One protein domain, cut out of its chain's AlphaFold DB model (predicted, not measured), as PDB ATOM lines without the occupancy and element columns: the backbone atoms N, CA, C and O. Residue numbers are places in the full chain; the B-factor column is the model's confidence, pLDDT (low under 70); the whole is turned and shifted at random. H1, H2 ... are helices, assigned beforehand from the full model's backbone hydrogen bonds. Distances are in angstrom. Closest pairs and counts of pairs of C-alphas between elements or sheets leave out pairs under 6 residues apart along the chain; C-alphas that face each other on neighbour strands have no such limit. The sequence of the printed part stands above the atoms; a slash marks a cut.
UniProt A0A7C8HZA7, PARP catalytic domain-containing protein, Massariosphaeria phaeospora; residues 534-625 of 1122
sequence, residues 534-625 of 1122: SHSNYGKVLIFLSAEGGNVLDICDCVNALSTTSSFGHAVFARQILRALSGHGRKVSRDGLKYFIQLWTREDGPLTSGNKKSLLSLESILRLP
ATOM      1  N   SER A 534     153.024 145.883 156.459       46.31
ATOM      2  CA  SER A 534     153.114 147.350 156.571       46.31
ATOM      3  C   SER A 534     154.490 147.970 156.291       46.31
ATOM      4  O   SER A 534     154.535 149.119 155.843       46.31
ATOM      5  N   HIS A 535     155.615 147.264 156.482       50.28
ATOM      6  CA  HIS A 535     156.939 147.925 156.514       50.28
ATOM      7  C   HIS A 535     158.120 147.181 155.862       50.28
ATOM      8  O   HIS A 535     159.271 147.596 156.032       50.28
ATOM      9  N   SER A 536     157.889 146.129 155.074       68.06
ATOM     10  CA  SER A 536     158.991 145.385 154.452       68.06
ATOM     11  C   SER A 536     159.566 146.099 153.214       68.06
ATOM     12  O   SER A 536     158.850 146.682 152.395       68.06
ATOM     13  N   ASN A 537     160.892 146.062 153.048       74.12
ATOM     14  CA  ASN A 537     161.563 146.603 151.859       74.12
ATOM     15  C   ASN A 537     161.122 145.899 150.564       74.12
ATOM     16  O   ASN A 537     161.237 146.490 149.494       74.12
ATOM     17  N   TYR A 538     160.573 144.684 150.665       79.94
ATOM     18  CA  TYR A 538     160.020 143.931 149.544       79.94
ATOM     19  C   TYR A 538     158.885 144.694 148.855       79.94
ATOM     20  O   TYR A 538     158.951 144.891 147.647       79.94
ATOM     21  N   GLY A 539     157.920 145.240 149.608       75.38
ATOM     22  CA  GLY A 539     156.814 146.018 149.031       75.38
ATOM     23  C   GLY A 539     157.278 147.244 148.235       75.38
ATOM     24  O   GLY A 539     156.707 147.569 147.203       75.38
ATOM     25  N   LYS A 540     158.379 147.885 148.653       81.88
ATOM     26  CA  LYS A 540     158.963 149.031 147.931       81.88
ATOM     27  C   LYS A 540     159.641 148.628 146.619       81.88
ATOM     28  O   LYS A 540     159.692 149.439 145.701       81.88
ATOM     29  N   VAL A 541     160.173 147.406 146.532       84.81
ATOM     30  CA  VAL A 541     160.745 146.851 145.292       84.81
ATOM     31  C   VAL A 541     159.642 146.564 144.280       84.81
ATOM     32  O   VAL A 541     159.815 146.858 143.100       84.81
ATOM     33  N   LEU A 542     158.493 146.069 144.745       83.50
ATOM     34  CA  LEU A 542     157.359 145.727 143.885       83.50
ATOM     35  C   LEU A 542     156.780 146.931 143.125       83.50
ATOM     36  O   LEU A 542     156.271 146.739 142.029       83.50
ATOM     37  N   ILE A 543     156.948 148.163 143.622       82.88
ATOM     38  CA  ILE A 543     156.536 149.395 142.915       82.88
ATOM     39  C   ILE A 543     157.205 149.518 141.534       82.88
ATOM     40  O   ILE A 543     156.660 150.132 140.621       82.88
ATOM     41  N   PHE A 544     158.396 148.938 141.359       84.00
ATOM     42  CA  PHE A 544     159.120 148.987 140.088       84.00
ATOM     43  C   PHE A 544     158.731 147.878 139.113       84.00
ATOM     44  O   PHE A 544     159.262 147.850 138.004       84.00
ATOM     45  N   LEU A 545     157.840 146.963 139.496       85.38
ATOM     46  CA  LEU A 545     157.331 145.932 138.602       85.38
ATOM     47  C   LEU A 545     156.592 146.588 137.431       85.38
ATOM     48  O   LEU A 545     155.639 147.341 137.628       85.38
ATOM     49  N   SER A 546     157.023 146.308 136.202       82.25
ATOM     50  CA  SER A 546     156.333 146.826 135.025       82.25
ATOM     51  C   SER A 546     154.941 146.200 134.896       82.25
ATOM     52  O   SER A 546     154.739 145.039 135.251       82.25
ATOM     53  N   ALA A 547     153.982 146.954 134.351       74.19
ATOM     54  CA  ALA A 547     152.620 146.462 134.117       74.19
ATOM     55  C   ALA A 547     152.612 145.165 133.277       74.19
ATOM     56  O   ALA A 547     151.891 144.219 133.578       74.19
ATOM     57  N   GLU A 548     153.502 145.080 132.284       76.12
ATOM     58  CA  GLU A 548     153.676 143.908 131.412       76.12
ATOM     59  C   GLU A 548     154.609 142.826 131.991       76.12
ATOM     60  O   GLU A 548     154.853 141.812 131.343       76.12
ATOM     61  N   GLY A 549     155.177 143.026 133.185       80.31
ATOM     62  CA  GLY A 549     156.020 142.038 133.868       80.31
ATOM     63  C   GLY A 549     157.394 141.784 133.249       80.31
ATOM     64  O   GLY A 549     158.116 140.905 133.713       80.31
ATOM     65  N   GLY A 550     157.807 142.549 132.235       82.25
ATOM     66  CA  GLY A 550     159.094 142.381 131.549       82.25
ATOM     67  C   GLY A 550     160.348 142.478 132.437       82.25
ATOM     68  O   GLY A 550     161.423 142.095 131.990       82.25
ATOM     69  N   ASN A 551     160.240 142.964 133.679       87.12
ATOM     70  CA  ASN A 551     161.328 142.984 134.667       87.12
ATOM     71  C   ASN A 551     161.070 142.086 135.897       87.12
ATOM     72  O   ASN A 551     161.783 142.194 136.893       87.12
ATOM     73  N   VAL A 552     160.075 141.190 135.863       86.44
ATOM     74  CA  VAL A 552     159.728 140.335 137.016       86.44
ATOM     75  C   VAL A 552     160.898 139.461 137.473       86.44
ATOM     76  O   VAL A 552     161.062 139.214 138.664       86.44
ATOM     77  N   LEU A 553     161.752 139.012 136.549       87.81
ATOM     78  CA  LEU A 553     162.922 138.209 136.898       87.81
ATOM     79  C   LEU A 553     163.963 139.024 137.672       87.81
ATOM     80  O   LEU A 553     164.493 138.517 138.659       87.81
ATOM     81  N   ASP A 554     164.184 140.287 137.293       87.06
ATOM     82  CA  ASP A 554     165.047 141.205 138.044       87.06
ATOM     83  C   ASP A 554     164.491 141.454 139.455       87.06
ATOM     84  O   ASP A 554     165.243 141.489 140.430       87.06
ATOM     85  N   ILE A 555     163.161 141.568 139.580       87.56
ATOM     86  CA  ILE A 555     162.459 141.695 140.865       87.56
ATOM     87  C   ILE A 555     162.662 140.436 141.719       87.56
ATOM     88  O   ILE A 555     163.052 140.551 142.881       87.56
ATOM     89  N   CYS A 556     162.466 139.240 141.155       87.12
ATOM     90  CA  CYS A 556     162.713 137.967 141.839       87.12
ATOM     91  C   CYS A 556     164.164 137.860 142.326       87.12
ATOM     92  O   CYS A 556     164.408 137.517 143.483       87.12
ATOM     93  N   ASP A 557     165.131 138.171 141.463       86.38
ATOM     94  CA  ASP A 557     166.551 138.087 141.796       86.38
ATOM     95  C   ASP A 557     166.933 139.120 142.877       86.38
ATOM     96  O   ASP A 557     167.696 138.801 143.792       86.38
ATOM     97  N   CYS A 558     166.340 140.319 142.850       87.75
ATOM     98  CA  CYS A 558     166.531 141.340 143.879       87.75
ATOM     99  C   CYS A 558     165.923 140.945 145.228       87.75
ATOM    100  O   CYS A 558     166.590 141.067 146.254       87.75
ATOM    101  N   VAL A 559     164.691 140.433 145.242       85.62
ATOM    102  CA  VAL A 559     164.018 139.986 146.470       85.62
ATOM    103  C   VAL A 559     164.758 138.802 147.101       85.62
ATOM    104  O   VAL A 559     164.971 138.795 148.314       85.62
ATOM    105  N   ASN A 560     165.244 137.860 146.288       84.44
ATOM    106  CA  ASN A 560     166.087 136.753 146.748       84.44
ATOM    107  C   ASN A 560     167.458 137.223 147.271       84.44
ATOM    108  O   ASN A 560     167.974 136.691 148.251       84.44
ATOM    109  N   ALA A 561     168.073 138.231 146.648       85.19
ATOM    110  CA  ALA A 561     169.299 138.826 147.180       85.19
ATOM    111  C   ALA A 561     169.036 139.564 148.506       85.19
ATOM    112  O   ALA A 561     169.846 139.504 149.432       85.19
ATOM    113  N   LEU A 562     167.882 140.218 148.635       83.75
ATOM    114  CA  LEU A 562     167.495 140.945 149.837       83.75
ATOM    115  C   LEU A 562     167.182 140.001 151.009       83.75
ATOM    116  O   LEU A 562     167.599 140.281 152.126       83.75
ATOM    117  N   SER A 563     166.554 138.841 150.777       80.88
ATOM    118  CA  SER A 563     166.282 137.846 151.834       80.88
ATOM    119  C   SER A 563     167.536 137.279 152.508       80.88
ATOM    120  O   SER A 563     167.457 136.770 153.622       80.88
ATOM    121  N   THR A 564     168.703 137.422 151.878       80.31
ATOM    122  CA  THR A 564     170.004 136.973 152.404       80.31
ATOM    123  C   THR A 564     170.904 138.128 152.878       80.31
ATOM    124  O   THR A 564     172.067 137.915 153.221       80.31
ATOM    125  N   THR A 565     170.384 139.361 152.918       83.69
ATOM    126  CA  THR A 565     171.122 140.589 153.270       83.69
ATOM    127  C   THR A 565     171.145 140.828 154.790       83.69
ATOM    128  O   THR A 565     170.183 140.538 155.497       83.69
ATOM    129  N   SER A 566     172.223 141.405 155.335       82.81
ATOM    130  CA  SER A 566     172.298 141.743 156.771       82.81
ATOM    131  C   SER A 566     171.359 142.897 157.160       82.81
ATOM    132  O   SER A 566     170.889 143.642 156.301       82.81
ATOM    133  N   SER A 567     171.099 143.108 158.456       78.81
ATOM    134  CA  SER A 567     170.265 144.230 158.938       78.81
ATOM    135  C   SER A 567     170.796 145.602 158.494       78.81
ATOM    136  O   SER A 567     170.033 146.461 158.053       78.81
ATOM    137  N   PHE A 568     172.119 145.790 158.528       80.56
ATOM    138  CA  PHE A 568     172.776 146.993 158.016       80.56
ATOM    139  C   PHE A 568     172.610 147.143 156.495       80.56
ATOM    140  O   PHE A 568     172.266 148.219 156.011       80.56
ATOM    141  N   GLY A 569     172.777 146.055 155.732       83.06
ATOM    142  CA  GLY A 569     172.554 146.062 154.283       83.06
ATOM    143  C   GLY A 569     171.110 146.407 153.910       83.06
ATOM    144  O   GLY A 569     170.886 147.201 152.999       83.06
ATOM    145  N   HIS A 570     170.135 145.905 154.674       82.62
ATOM    146  CA  HIS A 570     168.722 146.248 154.518       82.62
ATOM    147  C   HIS A 570     168.462 147.745 154.712       82.62
ATOM    148  O   HIS A 570     167.670 148.319 153.966       82.62
ATOM    149  N   ALA A 571     169.121 148.394 155.677       80.81
ATOM    150  CA  ALA A 571     168.985 149.834 155.895       80.81
ATOM    151  C   ALA A 571     169.572 150.649 154.728       80.81
ATOM    152  O   ALA A 571     168.951 151.608 154.261       80.81
ATOM    153  N   VAL A 572     170.736 150.239 154.209       83.56
ATOM    154  CA  VAL A 572     171.364 150.877 153.039       83.56
ATOM    155  C   VAL A 572     170.482 150.726 151.798       83.56
ATOM    156  O   VAL A 572     170.215 151.720 151.114       83.56
ATOM    157  N   PHE A 573     169.973 149.517 151.547       88.12
ATOM    158  CA  PHE A 573     169.040 149.217 150.462       88.12
ATOM    159  C   PHE A 573     167.751 150.046 150.579       88.12
ATOM    160  O   PHE A 573     167.356 150.724 149.629       88.12
ATOM    161  N   ALA A 574     167.142 150.079 151.772       83.56
ATOM    162  CA  ALA A 574     165.942 150.865 152.064       83.56
ATOM    163  C   ALA A 574     166.129 152.358 151.768       83.56
ATOM    164  O   ALA A 574     165.202 153.034 151.320       83.56
ATOM    165  N   ARG A 575     167.325 152.903 152.018       84.06
ATOM    166  CA  ARG A 575     167.587 154.315 151.737       84.06
ATOM    167  C   ARG A 575     167.706 154.589 150.242       84.06
ATOM    168  O   ARG A 575     167.179 155.599 149.784       84.06
ATOM    169  N   GLN A 576     168.349 153.700 149.483       87.12
ATOM    170  CA  GLN A 576     168.471 153.879 148.032       87.12
ATOM    171  C   GLN A 576     167.116 153.743 147.335       87.12
ATOM    172  O   GLN A 576     166.799 154.544 146.458       87.12
ATOM    173  N   ILE A 577     166.277 152.804 147.777       85.62
ATOM    174  CA  ILE A 577     164.947 152.637 147.191       85.62
ATOM    175  C   ILE A 577     164.022 153.824 147.495       85.62
ATOM    176  O   ILE A 577     163.298 154.277 146.616       85.62
ATOM    177  N   LEU A 578     164.101 154.408 148.698       81.88
ATOM    178  CA  LEU A 578     163.355 155.629 149.032       81.88
ATOM    179  C   LEU A 578     163.758 156.803 148.135       81.88
ATOM    180  O   LEU A 578     162.882 157.487 147.617       81.88
ATOM    181  N   ARG A 579     165.063 156.991 147.893       82.38
ATOM    182  CA  ARG A 579     165.577 158.034 146.987       82.38
ATOM    183  C   ARG A 579     165.070 157.869 145.552       82.38
ATOM    184  O   ARG A 579     164.845 158.869 144.871       82.38
ATOM    185  N   ALA A 580     164.870 156.629 145.107       80.38
ATOM    186  CA  ALA A 580     164.298 156.327 143.797       80.38
ATOM    187  C   ALA A 580     162.788 156.639 143.709       80.38
ATOM    188  O   ALA A 580     162.317 157.049 142.647       80.38
ATOM    189  N   LEU A 581     162.047 156.463 144.813       75.88
ATOM    190  CA  LEU A 581     160.580 156.561 144.884       75.88
ATOM    191  C   LEU A 581     160.029 157.959 145.218       75.88
ATOM    192  O   LEU A 581     158.846 158.201 145.000       75.88
ATOM    193  N   SER A 582     160.833 158.881 145.753       70.56
ATOM    194  CA  SER A 582     160.383 160.225 146.165       70.56
ATOM    195  C   SER A 582     159.722 161.015 145.013       70.56
ATOM    196  O   SER A 582     160.405 161.568 144.149       70.56
ATOM    197  N   GLY A 583     158.381 161.066 145.010       49.16
ATOM    198  CA  GLY A 583     157.528 161.668 143.969       49.16
ATOM    199  C   GLY A 583     157.085 163.115 144.219       49.16
ATOM    200  O   GLY A 583     156.330 163.677 143.427       49.16
ATOM    201  N   HIS A 584     157.550 163.753 145.291       41.28
ATOM    202  CA  HIS A 584     157.199 165.136 145.616       41.28
ATOM    203  C   HIS A 584     158.454 166.018 145.610       41.28
ATOM    204  O   HIS A 584     159.180 166.125 146.592       41.28
ATOM    205  N   GLY A 585     158.740 166.613 144.449       46.97
ATOM    206  CA  GLY A 585     159.625 167.776 144.288       46.97
ATOM    207  C   GLY A 585     161.147 167.562 144.283       46.97
ATOM    208  O   GLY A 585     161.845 168.448 143.800       46.97
ATOM    209  N   ARG A 586     161.697 166.437 144.771       61.19
ATOM    210  CA  ARG A 586     163.165 166.238 144.894       61.19
ATOM    211  C   ARG A 586     163.629 164.824 144.529       61.19
ATOM    212  O   ARG A 586     164.055 164.049 145.379       61.19
ATOM    213  N   LYS A 587     163.543 164.467 143.248       64.88
ATOM    214  CA  LYS A 587     164.009 163.163 142.753       64.88
ATOM    215  C   LYS A 587     165.527 163.192 142.539       64.88
ATOM    216  O   LYS A 587     166.012 164.014 141.764       64.88
ATOM    217  N   VAL A 588     166.276 162.296 143.191       75.19
ATOM    218  CA  VAL A 588     167.701 162.084 142.868       75.19
ATOM    219  C   VAL A 588     167.795 161.636 141.410       75.19
ATOM    220  O   VAL A 588     167.035 160.763 140.980       75.19
ATOM    221  N   SER A 589     168.701 162.233 140.631       82.81
ATOM    222  CA  SER A 589     168.897 161.827 139.238       82.81
ATOM    223  C   SER A 589     169.343 160.362 139.156       82.81
ATOM    224  O   SER A 589     169.949 159.820 140.083       82.81
ATOM    225  N   ARG A 590     169.067 159.703 138.027       83.94
ATOM    226  CA  ARG A 590     169.492 158.309 137.803       83.94
ATOM    227  C   ARG A 590     171.015 158.166 137.901       83.94
ATOM    228  O   ARG A 590     171.490 157.211 138.510       83.94
ATOM    229  N   ASP A 591     171.760 159.152 137.397       83.69
ATOM    230  CA  ASP A 591     173.220 159.219 137.535       83.69
ATOM    231  C   ASP A 591     173.650 159.343 139.001       83.69
ATOM    232  O   ASP A 591     174.598 158.696 139.444       83.69
ATOM    233  N   GLY A 592     172.920 160.142 139.782       83.19
ATOM    234  CA  GLY A 592     173.189 160.326 141.200       83.19
ATOM    235  C   GLY A 592     172.949 159.057 142.019       83.19
ATOM    236  O   GLY A 592     173.746 158.702 142.888       83.19
ATOM    237  N   LEU A 593     171.880 158.324 141.708       86.56
ATOM    238  CA  LEU A 593     171.576 157.056 142.363       86.56
ATOM    239  C   LEU A 593     172.586 155.960 141.991       86.56
ATOM    240  O   LEU A 593     173.015 155.205 142.864       86.56
ATOM    241  N   LYS A 594     173.025 155.924 140.725       88.31
ATOM    242  CA  LYS A 594     174.105 155.042 140.262       88.31
ATOM    243  C   LYS A 594     175.396 155.317 141.029       88.31
ATOM    244  O   LYS A 594     176.035 154.377 141.496       88.31
ATOM    245  N   TYR A 595     175.742 156.591 141.219       86.25
ATOM    246  CA  TYR A 595     176.911 156.995 141.999       86.25
ATOM    247  C   TYR A 595     176.826 156.529 143.458       86.25
ATOM    248  O   TYR A 595     177.794 155.987 143.989       86.25
ATOM    249  N   PHE A 596     175.662 156.668 144.104       85.62
ATOM    250  CA  PHE A 596     175.467 156.159 145.464       85.62
ATOM    251  C   PHE A 596     175.639 154.646 145.560       85.62
ATOM    252  O   PHE A 596     176.317 154.179 146.473       85.62
ATOM    253  N   ILE A 597     175.045 153.885 144.636       88.00
ATOM    254  CA  ILE A 597     175.188 152.425 144.612       88.00
ATOM    255  C   ILE A 597     176.659 152.050 144.425       88.00
ATOM    256  O   ILE A 597     177.178 151.285 145.233       88.00
ATOM    257  N   GLN A 598     177.354 152.668 143.463       86.50
ATOM    258  CA  GLN A 598     178.779 152.426 143.234       86.50
ATOM    259  C   GLN A 598     179.633 152.689 144.475       86.50
ATOM    260  O   GLN A 598     180.494 151.871 144.776       86.50
ATOM    261  N   LEU A 599     179.385 153.778 145.217       84.69
ATOM    262  CA  LEU A 599     180.104 154.087 146.459       84.69
ATOM    263  C   LEU A 599     179.941 152.994 147.521       84.69
ATOM    264  O   LEU A 599     180.913 152.632 148.179       84.69
ATOM    265  N   TRP A 600     178.731 152.456 147.673       85.38
ATOM    266  CA  TRP A 600     178.454 151.377 148.622       85.38
ATOM    267  C   TRP A 600     179.010 150.022 148.169       85.38
ATOM    268  O   TRP A 600     179.356 149.192 149.011       85.38
ATOM    269  N   THR A 601     179.107 149.787 146.856       84.94
ATOM    270  CA  THR A 601     179.566 148.514 146.282       84.94
ATOM    271  C   THR A 601     181.061 148.461 145.970       84.94
ATOM    272  O   THR A 601     181.512 147.431 145.469       84.94
ATOM    273  N   ARG A 602     181.845 149.509 146.271       83.44
ATOM    274  CA  ARG A 602     183.308 149.490 146.092       83.44
ATOM    275  C   ARG A 602     183.946 148.285 146.792       83.44
ATOM    276  O   ARG A 602     183.412 147.772 147.782       83.44
ATOM    277  N   GLU A 603     185.077 147.804 146.277       71.38
ATOM    278  CA  GLU A 603     185.764 146.627 146.835       71.38
ATOM    279  C   GLU A 603     186.159 146.825 148.305       71.38
ATOM    280  O   GLU A 603     185.946 145.919 149.106       71.38
ATOM    281  N   ASP A 604     186.573 148.040 148.668       74.56
ATOM    282  CA  ASP A 604     186.940 148.507 150.014       74.56
ATOM    283  C   ASP A 604     185.743 148.901 150.910       74.56
ATOM    284  O   ASP A 604     185.924 149.375 152.031       74.56
ATOM    285  N   GLY A 605     184.506 148.732 150.433       68.81
ATOM    286  CA  GLY A 605     183.295 149.156 151.137       68.81
ATOM    287  C   GLY A 605     182.870 148.245 152.307       68.81
ATOM    288  O   GLY A 605     183.168 147.051 152.311       68.81
ATOM    289  N   PRO A 606     182.071 148.760 153.265       74.44
ATOM    290  CA  PRO A 606     181.667 148.043 154.483       74.44
ATOM    291  C   PRO A 606     180.595 146.952 154.269       74.44
ATOM    292  O   PRO A 606     180.084 146.386 155.235       74.44
ATOM    293  N   LEU A 607     180.185 146.679 153.026       83.31
ATOM    294  CA  LEU A 607     179.100 145.747 152.705       83.31
ATOM    295  C   LEU A 607     179.622 144.343 152.369       83.31
ATOM    296  O   LEU A 607     180.599 144.191 151.642       83.31
ATOM    297  N   THR A 608     178.917 143.307 152.830       84.81
ATOM    298  CA  THR A 608     179.184 141.908 152.451       84.81
ATOM    299  C   THR A 608     178.833 141.647 150.981       84.81
ATOM    300  O   THR A 608     178.087 142.406 150.361       84.81
ATOM    301  N   SER A 609     179.321 140.539 150.416       80.69
ATOM    302  CA  SER A 609     179.007 140.127 149.038       80.69
ATOM    303  C   SER A 609     177.497 139.997 148.779       80.69
ATOM    304  O   SER A 609     177.013 140.469 147.751       80.69
ATOM    305  N   GLY A 610     176.735 139.447 149.734       78.56
ATOM    306  CA  GLY A 610     175.267 139.374 149.670       78.56
ATOM    307  C   GLY A 610     174.602 140.755 149.637       78.56
ATOM    308  O   GLY A 610     173.760 141.022 148.779       78.56
ATOM    309  N   ASN A 611     175.062 141.683 150.482       84.75
ATOM    310  CA  ASN A 611     174.553 143.055 150.507       84.75
ATOM    311  C   ASN A 611     174.842 143.789 149.186       84.75
ATOM    312  O   ASN A 611     173.961 144.467 148.655       84.75
ATOM    313  N   LYS A 612     176.049 143.623 148.626       87.44
ATOM    314  CA  LYS A 612     176.418 144.197 147.321       87.44
ATOM    315  C   LYS A 612     175.525 143.646 146.205       87.44
ATOM    316  O   LYS A 612     175.033 144.425 145.394       87.44
ATOM    317  N   LYS A 613     175.239 142.338 146.210       87.88
ATOM    318  CA  LYS A 613     174.340 141.699 145.237       87.88
ATOM    319  C   LYS A 613     172.937 142.316 145.261       87.88
ATOM    320  O   LYS A 613     172.408 142.611 144.197       87.88
ATOM    321  N   SER A 614     172.376 142.597 146.443       88.12
ATOM    322  CA  SER A 614     171.058 143.248 146.549       88.12
ATOM    323  C   SER A 614     171.029 144.638 145.890       88.12
ATOM    324  O   SER A 614     170.114 144.938 145.125       88.12
ATOM    325  N   LEU A 615     172.065 145.460 146.101       88.12
ATOM    326  CA  LEU A 615     172.167 146.800 145.514       88.12
ATOM    327  C   LEU A 615     172.406 146.766 143.999       88.12
ATOM    328  O   LEU A 615     171.857 147.599 143.283       88.12
ATOM    329  N   LEU A 616     173.174 145.793 143.502       88.56
ATOM    330  CA  LEU A 616     173.370 145.588 142.063       88.56
ATOM    331  C   LEU A 616     172.089 145.090 141.379       88.56
ATOM    332  O   LEU A 616     171.769 145.524 140.276       88.56
ATOM    333  N   SER A 617     171.296 144.246 142.043       88.62
ATOM    334  CA  SER A 617     169.971 143.876 141.535       88.62
ATOM    335  C   SER A 617     169.012 145.075 141.507       88.62
ATOM    336  O   SER A 617     168.261 145.226 140.547       88.62
ATOM    337  N   LEU A 618     169.076 145.976 142.499       88.62
ATOM    338  CA  LEU A 618     168.325 147.241 142.476       88.62
ATOM    339  C   LEU A 618     168.767 148.150 141.318       88.62
ATOM    340  O   LEU A 618     167.933 148.792 140.684       88.62
ATOM    341  N   GLU A 619     170.065 148.185 141.014       88.69
ATOM    342  CA  GLU A 619     170.600 148.902 139.857       88.69
ATOM    343  C   GLU A 619     169.991 148.401 138.534       88.69
ATOM    344  O   GLU A 619     169.572 149.224 137.712       88.69
ATOM    345  N   SER A 620     169.882 147.072 138.369       87.44
ATOM    346  CA  SER A 620     169.240 146.427 137.208       87.44
ATOM    347  C   SER A 620     167.768 146.829 137.085       87.44
ATOM    348  O   SER A 620     167.348 147.348 136.048       87.44
ATOM    349  N   ILE A 621     167.002 146.706 138.179       88.06
ATOM    350  CA  ILE A 621     165.570 147.058 138.225       88.06
ATOM    351  C   ILE A 621     165.341 148.514 137.814       88.06
ATOM    352  O   ILE A 621     164.431 148.823 137.045       88.06
ATOM    353  N   LEU A 622     166.183 149.421 138.311       85.94
ATOM    354  CA  LEU A 622     166.076 150.848 138.033       85.94
ATOM    355  C   LEU A 622     166.648 151.236 136.662       85.94
ATOM    356  O   LEU A 622     166.480 152.387 136.252       85.94
ATOM    357  N   ARG A 623     167.282 150.301 135.935       85.94
ATOM    358  CA  ARG A 623     167.949 150.488 134.633       85.94
ATOM    359  C   ARG A 623     168.971 151.630 134.644       85.94
ATOM    360  O   ARG A 623     168.981 152.481 133.749       85.94
ATOM    361  N   LEU A 624     169.748 151.746 135.717       86.44
ATOM    362  CA  LEU A 624     170.643 152.889 135.903       86.44
ATOM    363  C   LEU A 624     171.752 152.937 134.829       86.44
ATOM    364  O   LEU A 624     172.138 151.898 134.297       86.44
ATOM    365  N   PRO A 625     172.243 154.138 134.471       82.25
ATOM    366  CA  PRO A 625     173.228 154.300 133.406       82.25
ATOM    367  C   PRO A 625     174.557 153.606 133.732       82.25
ATOM    368  O   PRO A 625     174.967 153.502 134.888       82.25
TER     369      PRO A 625
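What this domain is: This is residues 534 to 625 of the 1122 residues of the protein "PARP catalytic domain-containing protein" of Massariosphaeria phaeospora (UniProt A0A7C8HZA7). Three helices, H3, H4 and H5, make an up-and-down bundle, their centres set in a triangle, and H2 packs along H5 on the side away from H4. The short H1 packs on both H2 and H3. The printed part has 92 residues with five named helices, H1 to H5 in chain order, and no named strand; its class is all helix. It is compact and rounded, with a radius of gyration of the C-alphas of 12.5 A and spans of 37 by 28 by 27 A.

How they stand to each other: The longest helix, H3, residues 567 to 581, touches H5, residues 609 to 622, the same way at a shallow tilt of 11 degrees; their closest C-alphas, of Gly 569 and Asn 611, are 5.2 A apart. H4, residues 590 to 601, forms hairpins with both, running opposite ways at shallow tilts of 7 degrees to H3 and 9 degrees to H5. H3 touches H4 with residues 576 to 580 alone, the closest C-alphas being those of Gln 576 and Leu 593, 7.2 A. For H4 and H5 they are those of Thr 601 and Lys 612, 5.4 A. H2, residues 552 to 563, touches H5, opposite ways at a shallow tilt of 28 degrees, with C-alphas of Ala 561 and Ser 614 closest at 4.8 A. H1, residues 537 to 542, forms a hairpin with H2, whose residues 555 to 559 alone touch it; the closest C-alphas, of Tyr 538 and Val 559, are 6.4 A apart. In H1 to H5 every O i to N i+4 pair is within hydrogen-bond range.

Where its parts are: H3 measures 21.1 A, H5 20.1 A, H2 and H4 16.4 A each, and H1 9.1 A. H1 begins at C-alpha 537 (161.563, 146.603, 151.859), and H5 ends at C-alpha 622 (166.076, 150.848, 138.033).

The domain as a whole: The farthest C-alphas, of Glu 548 and Asp 604, are 38.4 A apart. The printed part has no cut and no long link. The pLDDT is under 70 at residues 534 to 536, 583 to 587 and 605.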